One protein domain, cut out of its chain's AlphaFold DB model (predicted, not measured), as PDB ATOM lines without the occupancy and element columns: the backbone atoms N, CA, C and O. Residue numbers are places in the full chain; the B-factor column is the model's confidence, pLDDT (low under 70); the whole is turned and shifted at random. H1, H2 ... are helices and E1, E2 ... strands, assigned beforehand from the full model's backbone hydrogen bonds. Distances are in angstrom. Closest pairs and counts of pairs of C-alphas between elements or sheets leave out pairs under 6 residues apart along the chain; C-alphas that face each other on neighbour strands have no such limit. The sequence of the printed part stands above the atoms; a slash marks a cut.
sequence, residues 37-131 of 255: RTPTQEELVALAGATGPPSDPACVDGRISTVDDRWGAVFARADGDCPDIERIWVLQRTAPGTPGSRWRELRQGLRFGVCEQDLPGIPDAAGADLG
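Overview. This is residues 37 to 131 of the 255 residues of an uncharacterized protein of Conexibacter woesei (strain DSM 14684 / CIP 108061 / JCM 11494 / NBRC 100937 / ID131577) (UniProt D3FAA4). A strongly twisted sheet of four antiparallel strands runs through the middle of this domain, with H1 packed on one face and the shorter H3 on the other, over E2. H2, a short helix of four residues, lies beyond H3, off the sheet. The printed part has 95 residues, with three named helices and four named strands in the order H1 E1 E2 E3 E4 H2 H3; the sheet's order is E1, E2, E3, E4. The class is mixed, helices and strands, although under half of the residues, 44 of the 95, are in named elements. The whole is compact, with a radius of gyration of the C-alphas of 12.5 A, and rounded, spanning 34 by 33 by 20 A.

Along the chain. Start at Arg 37, the first printed residue, and go on to C-alpha 41 at (157.090, 164.149, 105.793). There H1 begins, and it holds residues 41 to 49 over 12.1 A. After a short link, look for E1 at residues 60 to 64, 13.3 A long. E2 comes next at residues 71 to 76 and measures 17.1 A; find its first C-alpha at (173.749, 164.472, 106.151). E3 takes residues 88 to 93 over 16.4 A, and E4, the longest strand by residues, takes residues 103 to 109 over 17.1 A. Past E4 you reach H2, residues 115 to 118, and then H3, residues 124 to 130, 9.9 A long, which ends with C-alpha 130 at (172.982, 158.594, 111.547).

Arrangement. Begin with the sheet, a meander in which each strand is the antiparallel neighbour of the one before, each such pair being a hairpin. E1 and E2 stand at 164 degrees between their directions; look at N 61 and O 75, 2.8 A apart and within hydrogen-bond range. E2 and E3 stand at 152 degrees, and there N 74 and O 89 are within hydrogen-bond range at 2.9 A. E3 and E4 stand at 156 degrees; N 92 and O 104 are within hydrogen-bond range at 2.9 A, and so are N 88 and O 109 at 2.8 A. E1 and E4 are the edge strands, and they are apart. H1 is on the sheet, with 47 pairs of C-alphas within 10 A; its closest C-alphas to E1 are those of Leu 44 and Gly 62, 5.9 A apart, and to E4 those of Leu 47 and Trp 103, 6.2 A apart. H3 is on the opposite face, at a height over the sheet of 8.1 A; it lies over E2 and runs slantwise to the strands, at 37 degrees to E2 on the local plane. Its closest C-alphas to E2 are those of Leu 130 and Ala 73, 6.4 A apart. H2 is not on the sheet but touches H3, the closest C-alphas being those of Cys 115 and Asp 124, 5.7 A apart. H1 is apart from both H2 and H3. In H1 and H3 every O i to N i+4 pair is within hydrogen-bond range; H2 is too short for such a pair, and its one O i to N i+3 pair is not within range.

Size, cuts and confidence. The two C-alphas farthest apart, 36.3 A, are those of Gly 80, between E2 and E3, and Thr 98, between E3 and E4. The printed part has no cut. The link from E2 to E3, 11 residues, is long; those from E4 to H2 and from H2 to H3 are tight. The mean pLDDT of the printed part is 81.0, and 20 residues are under 70, among them residues 53 to 55, 84 to 86 and 109 to 118.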
ATOM      1  N   ARG A  37     167.583 163.128 114.093       93.31
ATOM      2  CA  ARG A  37     166.165 163.493 114.136       93.31
ATOM      3  C   ARG A  37     165.388 162.780 113.042       93.31
ATOM      4  O   ARG A  37     165.911 162.525 111.952       93.31
ATOM      5  N   THR A  38     164.115 162.527 113.316       92.38
ATOM      6  CA  THR A  38     163.164 162.095 112.295       92.38
ATOM      7  C   THR A  38     162.977 163.230 111.274       92.38
ATOM      8  O   THR A  38     162.797 164.387 111.679       92.38
ATOM      9  N   PRO A  39     163.065 162.954 109.961       91.75
ATOM     10  CA  PRO A  39     162.726 163.932 108.934       91.75
ATOM     11  C   PRO A  39     161.237 164.291 109.005       91.75
ATOM     12  O   PRO A  39     160.410 163.474 109.410       91.75
ATOM     13  N   THR A  40     160.878 165.505 108.588       92.94
ATOM     14  CA  THR A  40     159.467 165.818 108.311       92.94
ATOM     15  C   THR A  40     158.959 164.972 107.139       92.94
ATOM     16  O   THR A  40     159.756 164.410 106.388       92.94
ATOM     17  N   GLN A  41     157.641 164.902 106.928       91.50
ATOM     18  CA  GLN A  41     157.090 164.149 105.793       91.50
ATOM     19  C   GLN A  41     157.641 164.646 104.446       91.50
ATOM     20  O   GLN A  41     158.006 163.845 103.591       91.50
ATOM     21  N   GLU A  42     157.760 165.963 104.271       90.44
ATOM     22  CA  GLU A  42     158.344 166.564 103.067       90.44
ATOM     23  C   GLU A  42     159.822 166.186 102.898       90.44
ATOM     24  O   GLU A  42     160.265 165.850 101.799       90.44
ATOM     25  N   GLU A  43     160.592 166.189 103.990       91.81
ATOM     26  CA  GLU A  43     161.993 165.773 103.965       91.81
ATOM     27  C   GLU A  43     162.150 164.281 103.679       91.81
ATOM     28  O   GLU A  43     163.068 163.909 102.952       91.81
ATOM     29  N   LEU A  44     161.266 163.435 104.215       91.56
ATOM     30  CA  LEU A  44     161.269 161.998 103.967       91.56
ATOM     31  C   LEU A  44     160.968 161.700 102.497       91.56
ATOM     32  O   LEU A  44     161.689 160.921 101.881       91.56
ATOM     33  N   VAL A  45     159.976 162.376 101.910       90.38
ATOM     34  CA  VAL A  45     159.678 162.284 100.472       90.38
ATOM     35  C   VAL A  45     160.884 162.726  99.638       90.38
ATOM     36  O   VAL A  45     161.239 162.061  98.667       90.38
ATOM     37  N   ALA A  46     161.557 163.814 100.023       90.69
ATOM     38  CA  ALA A  46     162.745 164.293  99.318       90.69
ATOM     39  C   ALA A  46     163.950 163.343  99.452       90.69
ATOM     40  O   ALA A  46     164.711 163.182  98.498       90.69
ATOM     41  N   LEU A  47     164.134 162.725 100.624       89.94
ATOM     42  CA  LEU A  47     165.156 161.707 100.871       89.94
ATOM     43  C   LEU A  47     164.879 160.447 100.041       89.94
ATOM     44  O   LEU A  47     165.758 160.005  99.307       89.94
ATOM     45  N   ALA A  48     163.656 159.915 100.106       89.50
ATOM     46  CA  ALA A  48     163.225 158.743  99.352       89.50
ATOM     47  C   ALA A  48     163.325 158.982  97.837       89.50
ATOM     48  O   ALA A  48     163.865 158.157  97.111       89.50
ATOM     49  N   GLY A  49     162.908 160.151  97.343       88.62
ATOM     50  CA  GLY A  49     163.027 160.498  95.924       88.62
ATOM     51  C   GLY A  49     164.473 160.535  95.411       88.62
ATOM     52  O   GLY A  49     164.708 160.348  94.218       88.62
ATOM     53  N   ALA A  50     165.450 160.741  96.296       87.88
ATOM     54  CA  ALA A  50     166.864 160.773  95.942       87.88
ATOM     55  C   ALA A  50     167.527 159.383  95.867       87.88
ATOM     56  O   ALA A  50     168.632 159.300  95.337       87.88
ATOM     57  N   THR A  51     166.874 158.311  96.339       84.00
ATOM     58  CA  THR A  51     167.407 156.930  96.304       84.00
ATOM     59  C   THR A  51     166.979 156.127  95.066       84.00
ATOM     60  O   THR A  51     167.357 154.965  94.922       84.00
ATOM     61  N   GLY A  52     166.202 156.741  94.163       75.94
ATOM     62  CA  GLY A  52     165.703 156.136  92.922       75.94
ATOM     63  C   GLY A  52     164.520 155.167  93.114       75.94
ATOM     64  O   GLY A  52     164.234 154.746  94.229       75.94
ATOM     65  N   PRO A  53     163.789 154.794  92.047       61.16
ATOM     66  CA  PRO A  53     162.641 153.894  92.163       61.16
ATOM     67  C   PRO A  53     163.037 152.492  92.664       61.16
ATOM     68  O   PRO A  53     164.084 151.986  92.247       61.16
ATOM     69  N   PRO A  54     162.186 151.802  93.448       51.50
ATOM     70  CA  PRO A  54     160.893 152.218  93.993       51.50
ATOM     71  C   PRO A  54     160.998 152.522  95.499       51.50
ATOM     72  O   PRO A  54     160.581 151.721  96.329       51.50
ATOM     73  N   SER A  55     161.568 153.657  95.894       66.50
ATOM     74  CA  SER A  55     161.506 154.095  97.294       66.50
ATOM     75  C   SER A  55     160.190 154.828  97.555       66.50
ATOM     76  O   SER A  55     160.132 156.057  97.586       66.50
ATOM     77  N   ASP A  56     159.112 154.058  97.720       82.00
ATOM     78  CA  ASP A  56     157.904 154.562  98.372       82.00
ATOM     79  C   ASP A  56     158.300 155.093  99.766       82.00
ATOM     80  O   ASP A  56     158.919 154.348 100.533       82.00
ATOM     81  N   PRO A  57     157.986 156.356 100.118       84.69
ATOM     82  CA  PRO A  57     158.213 156.890 101.458       84.69
ATOM     83  C   PRO A  57     157.610 156.029 102.579       84.69
ATOM     84  O   PRO A  57     158.102 156.083 103.700       84.69
ATOM     85  N   ALA A  58     156.570 155.236 102.293       86.44
ATOM     86  CA  ALA A  58     155.989 154.282 103.236       86.44
ATOM     87  C   ALA A  58     156.912 153.086 103.541       86.44
ATOM     88  O   ALA A  58     156.793 152.476 104.601       86.44
ATOM     89  N   CYS A  59     157.849 152.776 102.642       87.31
ATOM     90  CA  CYS A  59     158.751 151.628 102.722       87.31
ATOM     91  C   CYS A  59     160.155 151.965 103.204       87.31
ATOM     92  O   CYS A  59     161.075 151.148 103.099       87.31
ATOM     93  N   VAL A  60     160.346 153.174 103.722       88.81
ATOM     94  CA  VAL A  60     161.645 153.620 104.196       88.81
ATOM     95  C   VAL A  60     161.530 154.398 105.495       88.81
ATOM     96  O   VAL A  60     160.587 155.153 105.711       88.81
ATOM     97  N   ASP A  61     162.551 154.270 106.330       90.12
ATOM     98  CA  ASP A  61     162.782 155.162 107.454       90.12
ATOM     99  C   ASP A  61     163.911 156.130 107.092       90.12
ATOM    100  O   ASP A  61     164.976 155.736 106.614       90.12
ATOM    101  N   GLY A  62     163.688 157.420 107.321       90.50
ATOM    102  CA  GLY A  62     164.699 158.449 107.114       90.50
ATOM    103  C   GLY A  62     165.318 158.913 108.427       90.50
ATOM    104  O   GLY A  62     164.670 158.932 109.475       90.50
ATOM    105  N   ARG A  63     166.575 159.344 108.366       94.25
ATOM    106  CA  ARG A  63     167.286 160.003 109.467       94.25
ATOM    107  C   ARG A  63     168.011 161.226 108.942       94.25
ATOM    108  O   ARG A  63     168.599 161.170 107.865       94.25
ATOM    109  N   ILE A  64     168.004 162.306 109.716       93.25
ATOM    110  CA  ILE A  64     168.827 163.492 109.462       93.25
ATOM    111  C   ILE A  64     169.733 163.701 110.668       93.25
ATOM    112  O   ILE A  64     169.272 163.668 111.810       93.25
ATOM    113  N   SER A  65     171.022 163.897 110.402       92.19
ATOM    114  CA  SER A  65     172.025 164.145 111.434       92.19
ATOM    115  C   SER A  65     171.718 165.459 112.151       92.19
ATOM    116  O   SER A  65     171.440 166.469 111.502       92.19
ATOM    117  N   THR A  66     171.765 165.476 113.482       92.19
ATOM    118  CA  THR A  66     171.673 166.727 114.258       92.19
ATOM    119  C   THR A  66     173.026 167.382 114.486       92.19
ATOM    120  O   THR A  66     173.080 168.554 114.852       92.19
ATOM    121  N   VAL A  67     174.120 166.657 114.234       89.62
ATOM    122  CA  VAL A  67     175.482 167.204 114.280       89.62
ATOM    123  C   VAL A  67     175.799 168.021 113.023       89.62
ATOM    124  O   VAL A  67     176.525 169.009 113.096       89.62
ATOM    125  N   ASP A  68     175.268 167.612 111.868       89.88
ATOM    126  CA  ASP A  68     175.416 168.308 110.583       89.88
ATOM    127  C   ASP A  68     174.234 167.937 109.678       89.88
ATOM    128  O   ASP A  68     174.200 166.851 109.095       89.88
ATOM    129  N   ASP A  69     173.268 168.848 109.554       90.44
ATOM    130  CA  ASP A  69     172.001 168.645 108.837       90.44
ATOM    131  C   ASP A  69     172.161 168.493 107.311       90.44
ATOM    132  O   ASP A  69     171.191 168.215 106.597       90.44
ATOM    133  N   ARG A  70     173.395 168.616 106.801       92.00
ATOM    134  CA  ARG A  70     173.754 168.217 105.436       92.00
ATOM    135  C   ARG A  70     173.670 166.725 105.213       92.00
ATOM    136  O   ARG A  70     173.664 166.317 104.057       92.00
ATOM    137  N   TRP A  71     173.653 165.919 106.265       92.62
ATOM    138  CA  TRP A  71     173.749 164.472 106.151       92.62
ATOM    139  C   TRP A  71     172.443 163.802 106.533       92.62
ATOM    140  O   TRP A  71     171.850 164.084 107.575       92.62
ATOM    141  N   GLY A  72     172.021 162.880 105.676       93.19
ATOM    142  CA  GLY A  72     170.851 162.054 105.890       93.19
ATOM    143  C   GLY A  72     171.129 160.605 105.531       93.19
ATOM    144  O   GLY A  72     172.065 160.294 104.790       93.19
ATOM    145  N   ALA A  73     170.300 159.717 106.061       92.06
ATOM    146  CA  ALA A  73     170.296 158.316 105.696       92.06
ATOM    147  C   ALA A  73     168.865 157.826 105.481       92.06
ATOM    148  O   ALA A  73     167.945 158.272 106.164       92.06
ATOM    149  N   VAL A  74     168.697 156.913 104.533       91.19
ATOM    150  CA  VAL A  74     167.439 156.209 104.261       91.19
ATOM    151  C   VAL A  74     167.682 154.731 104.508       91.19
ATOM    152  O   VAL A  74     168.685 154.193 104.045       91.19
ATOM    153  N   PHE A  75     166.784 154.090 105.244       88.38
ATOM    154  CA  PHE A  75     166.812 152.673 105.580       88.38
ATOM    155  C   PHE A  75     165.560 152.044 104.988       88.38
ATOM    156  O   PHE A  75     164.454 152.462 105.319       88.38
ATOM    157  N   ALA A  76     165.713 151.070 104.099       85.88
ATOM    158  CA  ALA A  76     164.567 150.316 103.614       85.88
ATOM    159  C   ALA A  76     163.982 149.460 104.741       85.88
ATOM    160  O   ALA A  76     164.721 148.842 105.514       85.88
ATOM    161  N   ARG A  77     162.653 149.439 104.821       81.31
ATOM    162  CA  ARG A  77     161.913 148.596 105.750       81.31
ATOM    163  C   ARG A  77     161.605 147.257 105.093       81.31
ATOM    164  O   ARG A  77     161.195 147.205 103.938       81.31
ATOM    165  N   ALA A  78     161.796 146.190 105.857       70.62
ATOM    166  CA  ALA A  78     161.461 144.825 105.473       70.62
ATOM    167  C   ALA A  78     160.141 144.399 106.142       70.62
ATOM    168  O   ALA A  78     160.102 143.426 106.897       70.62
ATOM    169  N   ASP A  79     159.070 145.179 105.962       74.19
ATOM    170  CA  ASP A  79     157.753 144.869 106.522       74.19
ATOM    171  C   ASP A  79     156.590 145.097 105.542       74.19
ATOM    172  O   ASP A  79     156.585 146.020 104.732       74.19
ATOM    173  N   GLY A  80     155.577 144.226 105.625       76.81
ATOM    174  CA  GLY A  80     154.334 144.339 104.858       76.81
ATOM    175  C   GLY A  80     154.519 144.216 103.342       76.81
ATOM    176  O   GLY A  80     155.082 143.235 102.860       76.81
ATOM    177  N   ASP A  81     154.006 145.209 102.611       81.44
ATOM    178  CA  ASP A  81     154.021 145.285 101.141       81.44
ATOM    179  C   ASP A  81     155.327 145.877 100.576       81.44
ATOM    180  O   ASP A  81     155.464 146.076  99.366       81.44
ATOM    181  N   CYS A  82     156.298 146.177 101.439       80.31
ATOM    182  CA  CYS A  82     157.577 146.729 101.030       80.31
ATOM    183  C   CYS A  82     158.503 145.629 100.500       80.31
ATOM    184  O   CYS A  82     158.589 144.553 101.095       80.31
ATOM    185  N   PRO A  83     159.210 145.861  99.377       70.94
ATOM    186  CA  PRO A  83     160.135 144.872  98.848       70.94
ATOM    187  C   PRO A  83     161.218 144.570  99.887       70.94
ATOM    188  O   PRO A  83     161.778 145.483 100.490       70.94
ATOM    189  N   ASP A  84     161.525 143.286 100.060       58.91
ATOM    190  CA  ASP A  84     162.476 142.792 101.057       58.91
ATOM    191  C   ASP A  84     163.920 143.095 100.620       58.91
ATOM    192  O   ASP A  84     164.655 142.258 100.087       58.91
ATOM    193  N   ILE A  85     164.295 144.368 100.724       65.19
ATOM    194  CA  ILE A  85     165.608 144.878 100.354       65.19
ATOM    195  C   ILE A  85     166.224 145.581 101.558       65.19
ATOM    196  O   ILE A  85     166.099 146.787 101.698       65.19
ATOM    197  N   GLU A  86     166.946 144.853 102.414       69.75
ATOM    198  CA  GLU A  86     167.774 145.474 103.459       69.75
ATOM    199  C   GLU A  86     168.832 146.377 102.809       69.75
ATOM    200  O   GLU A  86     169.891 145.927 102.373       69.75
ATOM    201  N   ARG A  87     168.532 147.666 102.679       79.75
ATOM    202  CA  ARG A  87     169.391 148.645 102.020       79.75
ATOM    203  C   ARG A  87     169.425 149.920 102.826       79.75
ATOM    204  O   ARG A  87     168.426 150.354 103.396       79.75
ATOM    205  N   ILE A  88     170.600 150.521 102.828       85.06
ATOM    206  CA  ILE A  88     170.847 151.803 103.444       85.06
ATOM    207  C   ILE A  88     171.468 152.713 102.389       85.06
ATOM    208  O   ILE A  88     172.391 152.314 101.673       85.06
ATOM    209  N   TRP A  89     170.967 153.938 102.305       88.75
ATOM    210  CA  TRP A  89     171.502 154.994 101.456       88.75
ATOM    211  C   TRP A  89     172.006 156.131 102.331       88.75
ATOM    212  O   TRP A  89     171.307 156.553 103.250       88.75
ATOM    213  N   VAL A  90     173.197 156.647 102.034       89.44
ATOM    214  CA  VAL A  90     173.722 157.876 102.644       89.44
ATOM    215  C   VAL A  90     173.616 159.001 101.641       89.44
ATOM    216  O   VAL A  90     174.067 158.888 100.499       89.44
ATOM    217  N   LEU A  91     173.026 160.100 102.093       91.06
ATOM    218  CA  LEU A  91     172.693 161.242 101.266       91.06
ATOM    219  C   LEU A  91     173.337 162.506 101.825       91.06
ATOM    220  O   LEU A  91     173.424 162.709 103.037       91.06
ATOM    221  N   GLN A  92     173.750 163.379 100.913       91.81
ATOM    222  CA  GLN A  92     174.261 164.703 101.223       91.81
ATOM    223  C   GLN A  92     173.353 165.770 100.620       91.81
ATOM    224  O   GLN A  92     173.008 165.723  99.437       91.81
ATOM    225  N   ARG A  93     172.993 166.761 101.426       90.94
ATOM    226  CA  ARG A  93     172.266 167.954 101.010       90.94
ATOM    227  C   ARG A  93     173.247 168.940 100.379       90.94
ATOM    228  O   ARG A  93     174.251 169.302 100.991       90.94
ATOM    229  N   THR A  94     172.962 169.390  99.161       82.31
ATOM    230  CA  THR A  94     173.866 170.269  98.395       82.31
ATOM    231  C   THR A  94     173.974 171.694  98.947       82.31
ATOM    232  O   THR A  94     175.024 172.313  98.798       82.31
ATOM    233  N   ALA A  95     172.923 172.213  99.592       76.81
ATOM    234  CA  ALA A  95     172.896 173.545 100.205       76.81
ATOM    235  C   ALA A  95     171.828 173.621 101.321       76.81
ATOM    236  O   ALA A  95     170.656 173.829 101.015       76.81
ATOM    237  N   PRO A  96     172.172 173.409 102.604       71.56
ATOM    238  CA  PRO A  96     171.226 173.551 103.716       71.56
ATOM    239  C   PRO A  96     170.692 174.970 103.850       71.56
ATOM    240  O   PRO A  96     171.430 175.927 103.638       71.56
ATOM    241  N   GLY A  97     169.425 175.103 104.248       68.81
ATOM    242  CA  GLY A  97     168.812 176.399 104.550       68.81
ATOM    243  C   GLY A  97     168.477 177.266 103.331       68.81
ATOM    244  O   GLY A  97     167.920 178.347 103.504       68.81
ATOM    245  N   THR A  98     168.760 176.799 102.112       72.62
ATOM    246  CA  THR A  98     168.478 177.537 100.874       72.62
ATOM    247  C   THR A  98     167.292 176.921 100.126       72.62
ATOM    248  O   THR A  98     167.251 175.696  99.951       72.62
ATOM    249  N   PRO A  99     166.349 177.733  99.612       66.06
ATOM    250  CA  PRO A  99     165.331 177.260  98.679       66.06
ATOM    251  C   PRO A  99     165.968 176.521  97.493       66.06
ATOM    252  O   PRO A  99     166.880 177.035  96.848       66.06
ATOM    253  N   GLY A 100     165.506 175.301  97.212       64.88
ATOM    254  CA  GLY A 100     166.069 174.450  96.157       64.88
ATOM    255  C   GLY A 100     167.167 173.482  96.614       64.88
ATOM    256  O   GLY A 100     167.778 172.829  95.768       64.88
ATOM    257  N   SER A 101     167.403 173.344  97.923       76.75
ATOM    258  CA  SER A 101     168.246 172.284  98.484       76.75
ATOM    259  C   SER A 101     167.802 170.905  97.982       76.75
ATOM    260  O   SER A 101     166.622 170.564  98.087       76.75
ATOM    261  N   ARG A 102     168.733 170.100  97.459       86.56
ATOM    262  CA  ARG A 102     168.453 168.727  97.012       86.56
ATOM    263  C   ARG A 102     169.313 167.736  97.774       86.56
ATOM    264  O   ARG A 102     170.458 168.034  98.117       86.56
ATOM    265  N   TRP A 103     168.751 166.558  98.004       90.69
ATOM    266  CA  TRP A 103     169.501 165.405  98.470       90.69
ATOM    267  C   TRP A 103     170.174 164.727  97.283       90.69
ATOM    268  O   TRP A 103     169.571 164.550  96.226       90.69
ATOM    269  N   ARG A 104     171.442 164.376  97.462       89.44
ATOM    270  CA  ARG A 104     172.228 163.601  96.509       89.44
ATOM    271  C   ARG A 104     172.694 162.333  97.198       89.44
ATOM    272  O   ARG A 104     173.351 162.419  98.235       89.44
ATOM    273  N   GLU A 105     172.386 161.183  96.612       87.06
ATOM    274  CA  GLU A 105     172.956 159.915  97.051       87.06
ATOM    275  C   GLU A 105     174.478 159.956  96.887       87.06
ATOM    276  O   GLU A 105     175.002 160.337  95.838       87.06
ATOM    277  N   LEU A 106     175.191 159.584  97.944       83.69
ATOM    278  CA  LEU A 106     176.632 159.372  97.885       83.69
ATOM    279  C   LEU A 106     176.975 157.896  97.780       83.69
ATOM    280  O   LEU A 106     177.924 157.536  97.085       83.69
ATOM    281  N   ARG A 107     176.235 157.051  98.501       79.88
ATOM    282  CA  ARG A 107     176.465 155.613  98.501       79.88
ATOM    283  C   ARG A 107     175.239 154.840  98.957       79.88
ATOM    284  O   ARG A 107     174.506 155.281  99.841       79.88
ATOM    285  N   GLN A 108     175.146 153.628  98.432       76.56
ATOM    286  CA  GLN A 108     174.206 152.594  98.818       76.56
ATOM    287  C   GLN A 108     174.956 151.356  99.339       76.56
ATOM    288  O   GLN A 108     176.042 151.020  98.854       76.56
ATOM    289  N   GLY A 109     174.385 150.652 100.317       67.19
ATOM    290  CA  GLY A 109     174.927 149.394 100.835       67.19
ATOM    291  C   GLY A 109     173.900 148.579 101.618       67.19
ATOM    292  O   GLY A 109     172.817 149.064 101.920       67.19
ATOM    293  N   LEU A 110     174.239 147.330 101.939       53.03
ATOM    294  CA  LEU A 110     173.412 146.460 102.797       53.03
ATOM    295  C   LEU A 110     173.712 146.691 104.291       53.03
ATOM    296  O   LEU A 110     172.862 146.506 105.152       53.03
ATOM    297  N   ARG A 111     174.949 147.103 104.596       63.44
ATOM    298  CA  ARG A 111     175.445 147.531 105.911       63.44
ATOM    299  C   ARG A 111     176.549 148.557 105.690       63.44
ATOM    300  O   ARG A 111     177.223 148.512 104.660       63.44
ATOM    301  N   PHE A 112     176.765 149.434 106.659       63.50
ATOM    302  CA  PHE A 112     177.883 150.370 106.627       63.50
ATOM    303  C   PHE A 112     178.865 150.092 107.768       63.50
ATOM    304  O   PHE A 112     178.464 149.668 108.850       63.50
ATOM    305  N   GLY A 113     180.156 150.265 107.477       60.44
ATOM    306  CA  GLY A 113     181.266 149.975 108.378       60.44
ATOM    307  C   GLY A 113     181.897 151.245 108.943       60.44
ATOM    308  O   GLY A 113     181.279 151.975 109.717       60.44
ATOM    309  N   VAL A 114     183.158 151.496 108.596       56.97
ATOM    310  CA  VAL A 114     183.911 152.660 109.089       56.97
ATOM    311  C   VAL A 114     183.738 153.832 108.136       56.97
ATOM    312  O   VAL A 114     184.107 153.722 106.971       56.97
ATOM    313  N   CYS A 115     183.255 154.962 108.658       63.78
ATOM    314  CA  CYS A 115     182.969 156.203 107.925       63.78
ATOM    315  C   CYS A 115     184.010 156.563 106.862       63.78
ATOM    316  O   CYS A 115     183.688 156.604 105.681       63.78
ATOM    317  N   GLU A 116     185.268 156.770 107.245       60.31
ATOM    318  CA  GLU A 116     186.290 157.233 106.300       60.31
ATOM    319  C   GLU A 116     186.570 156.234 105.160       60.31
ATOM    320  O   GLU A 116     186.884 156.633 104.040       60.31
ATOM    321  N   GLN A 117     186.416 154.931 105.417       61.72
ATOM    322  CA  GLN A 117     186.717 153.878 104.440       61.72
ATOM    323  C   GLN A 117     185.516 153.534 103.554       61.72
ATOM    324  O   GLN A 117     185.665 153.287 102.355       61.72
ATOM    325  N   ASP A 118     184.325 153.500 104.144       63.94
ATOM    326  CA  ASP A 118     183.114 153.030 103.485       63.94
ATOM    327  C   ASP A 118     182.204 154.182 103.050       63.94
ATOM    328  O   ASP A 118     181.310 153.971 102.244       63.94
ATOM    329  N   LEU A 119     182.426 155.414 103.497       72.88
ATOM    330  CA  LEU A 119     181.612 156.584 103.158       72.88
ATOM    331  C   LEU A 119     182.511 157.825 103.007       72.88
ATOM    332  O   LEU A 119     182.422 158.760 103.803       72.88
ATOM    333  N   PRO A 120     183.399 157.865 101.995       68.62
ATOM    334  CA  PRO A 120     184.361 158.953 101.859       68.62
ATOM    335  C   PRO A 120     183.649 160.311 101.801       68.62
ATOM    336  O   PRO A 120     182.788 160.546 100.954       68.62
ATOM    337  N   GLY A 121     184.020 161.207 102.715       77.25
ATOM    338  CA  GLY A 121     183.487 162.565 102.800       77.25
ATOM    339  C   GLY A 121     182.395 162.783 103.849       77.25
ATOM    340  O   GLY A 121     182.135 163.949 104.150       77.25
ATOM    341  N   ILE A 122     181.801 161.736 104.443       82.88
ATOM    342  CA  ILE A 122     180.960 161.927 105.635       82.88
ATOM    343  C   ILE A 122     181.851 162.175 106.861       82.88
ATOM    344  O   ILE A 122     182.774 161.399 107.109       82.88
ATOM    345  N   PRO A 123     181.610 163.233 107.654       84.50
ATOM    346  CA  PRO A 123     182.280 163.387 108.938       84.50
ATOM    347  C   PRO A 123     181.924 162.232 109.884       84.50
ATOM    348  O   PRO A 123     180.746 161.899 110.020       84.50
ATOM    349  N   ASP A 124     182.911 161.687 110.606       79.50
ATOM    350  CA  ASP A 124     182.720 160.582 111.564       79.50
ATOM    351  C   ASP A 124     181.560 160.827 112.533       79.50
ATOM    352  O   ASP A 124     180.770 159.927 112.812       79.50
ATOM    353  N   ALA A 125     181.431 162.061 113.028       81.69
ATOM    354  CA  ALA A 125     180.369 162.431 113.952       81.69
ATOM    355  C   ALA A 125     178.976 162.359 113.304       81.69
ATOM    356  O   ALA A 125     178.053 161.866 113.938       81.69
ATOM    357  N   ALA A 126     178.831 162.780 112.041       87.25
ATOM    358  CA  ALA A 126     177.560 162.713 111.319       87.25
ATOM    359  C   ALA A 126     177.197 161.269 110.941       87.25
ATOM    360  O   ALA A 126     176.043 160.868 111.068       87.25
ATOM    361  N   GLY A 127     178.171 160.461 110.518       85.88
ATOM    362  CA  GLY A 127     177.909 159.056 110.209       85.88
ATOM    363  C   GLY A 127     177.617 158.212 111.454       85.88
ATOM    364  O   GLY A 127     176.738 157.349 111.417       85.88
ATOM    365  N   ALA A 128     178.283 158.497 112.578       82.44
ATOM    366  CA  ALA A 128     177.943 157.906 113.870       82.44
ATOM    367  C   ALA A 128     176.546 158.341 114.339       82.44
ATOM    368  O   ALA A 128     175.782 157.500 114.813       82.44
ATOM    369  N   ASP A 129     176.197 159.622 114.167       86.81
ATOM    370  CA  ASP A 129     174.879 160.153 114.521       86.81
ATOM    371  C   ASP A 129     173.764 159.478 113.718       86.81
ATOM    372  O   ASP A 129     172.793 159.008 114.291       86.81
ATOM    373  N   LEU A 130     173.942 159.297 112.407       87.88
ATOM    374  CA  LEU A 130     172.982 158.594 111.547       87.88
ATOM    375  C   LEU A 130     172.900 157.077 111.813       87.88
ATOM    376  O   LEU A 130     171.988 156.407 111.317       87.88
ATOM    377  N   GLY A 131     173.840 156.513 112.578       82.00
ATOM    378  CA  GLY A 131     173.968 155.067 112.773       82.00
ATOM    379  C   GLY A 131     174.426 154.327 111.513       82.00
ATOM    380  O   GLY A 131     174.186 153.129 111.388       82.00
TER     381      GLY A 131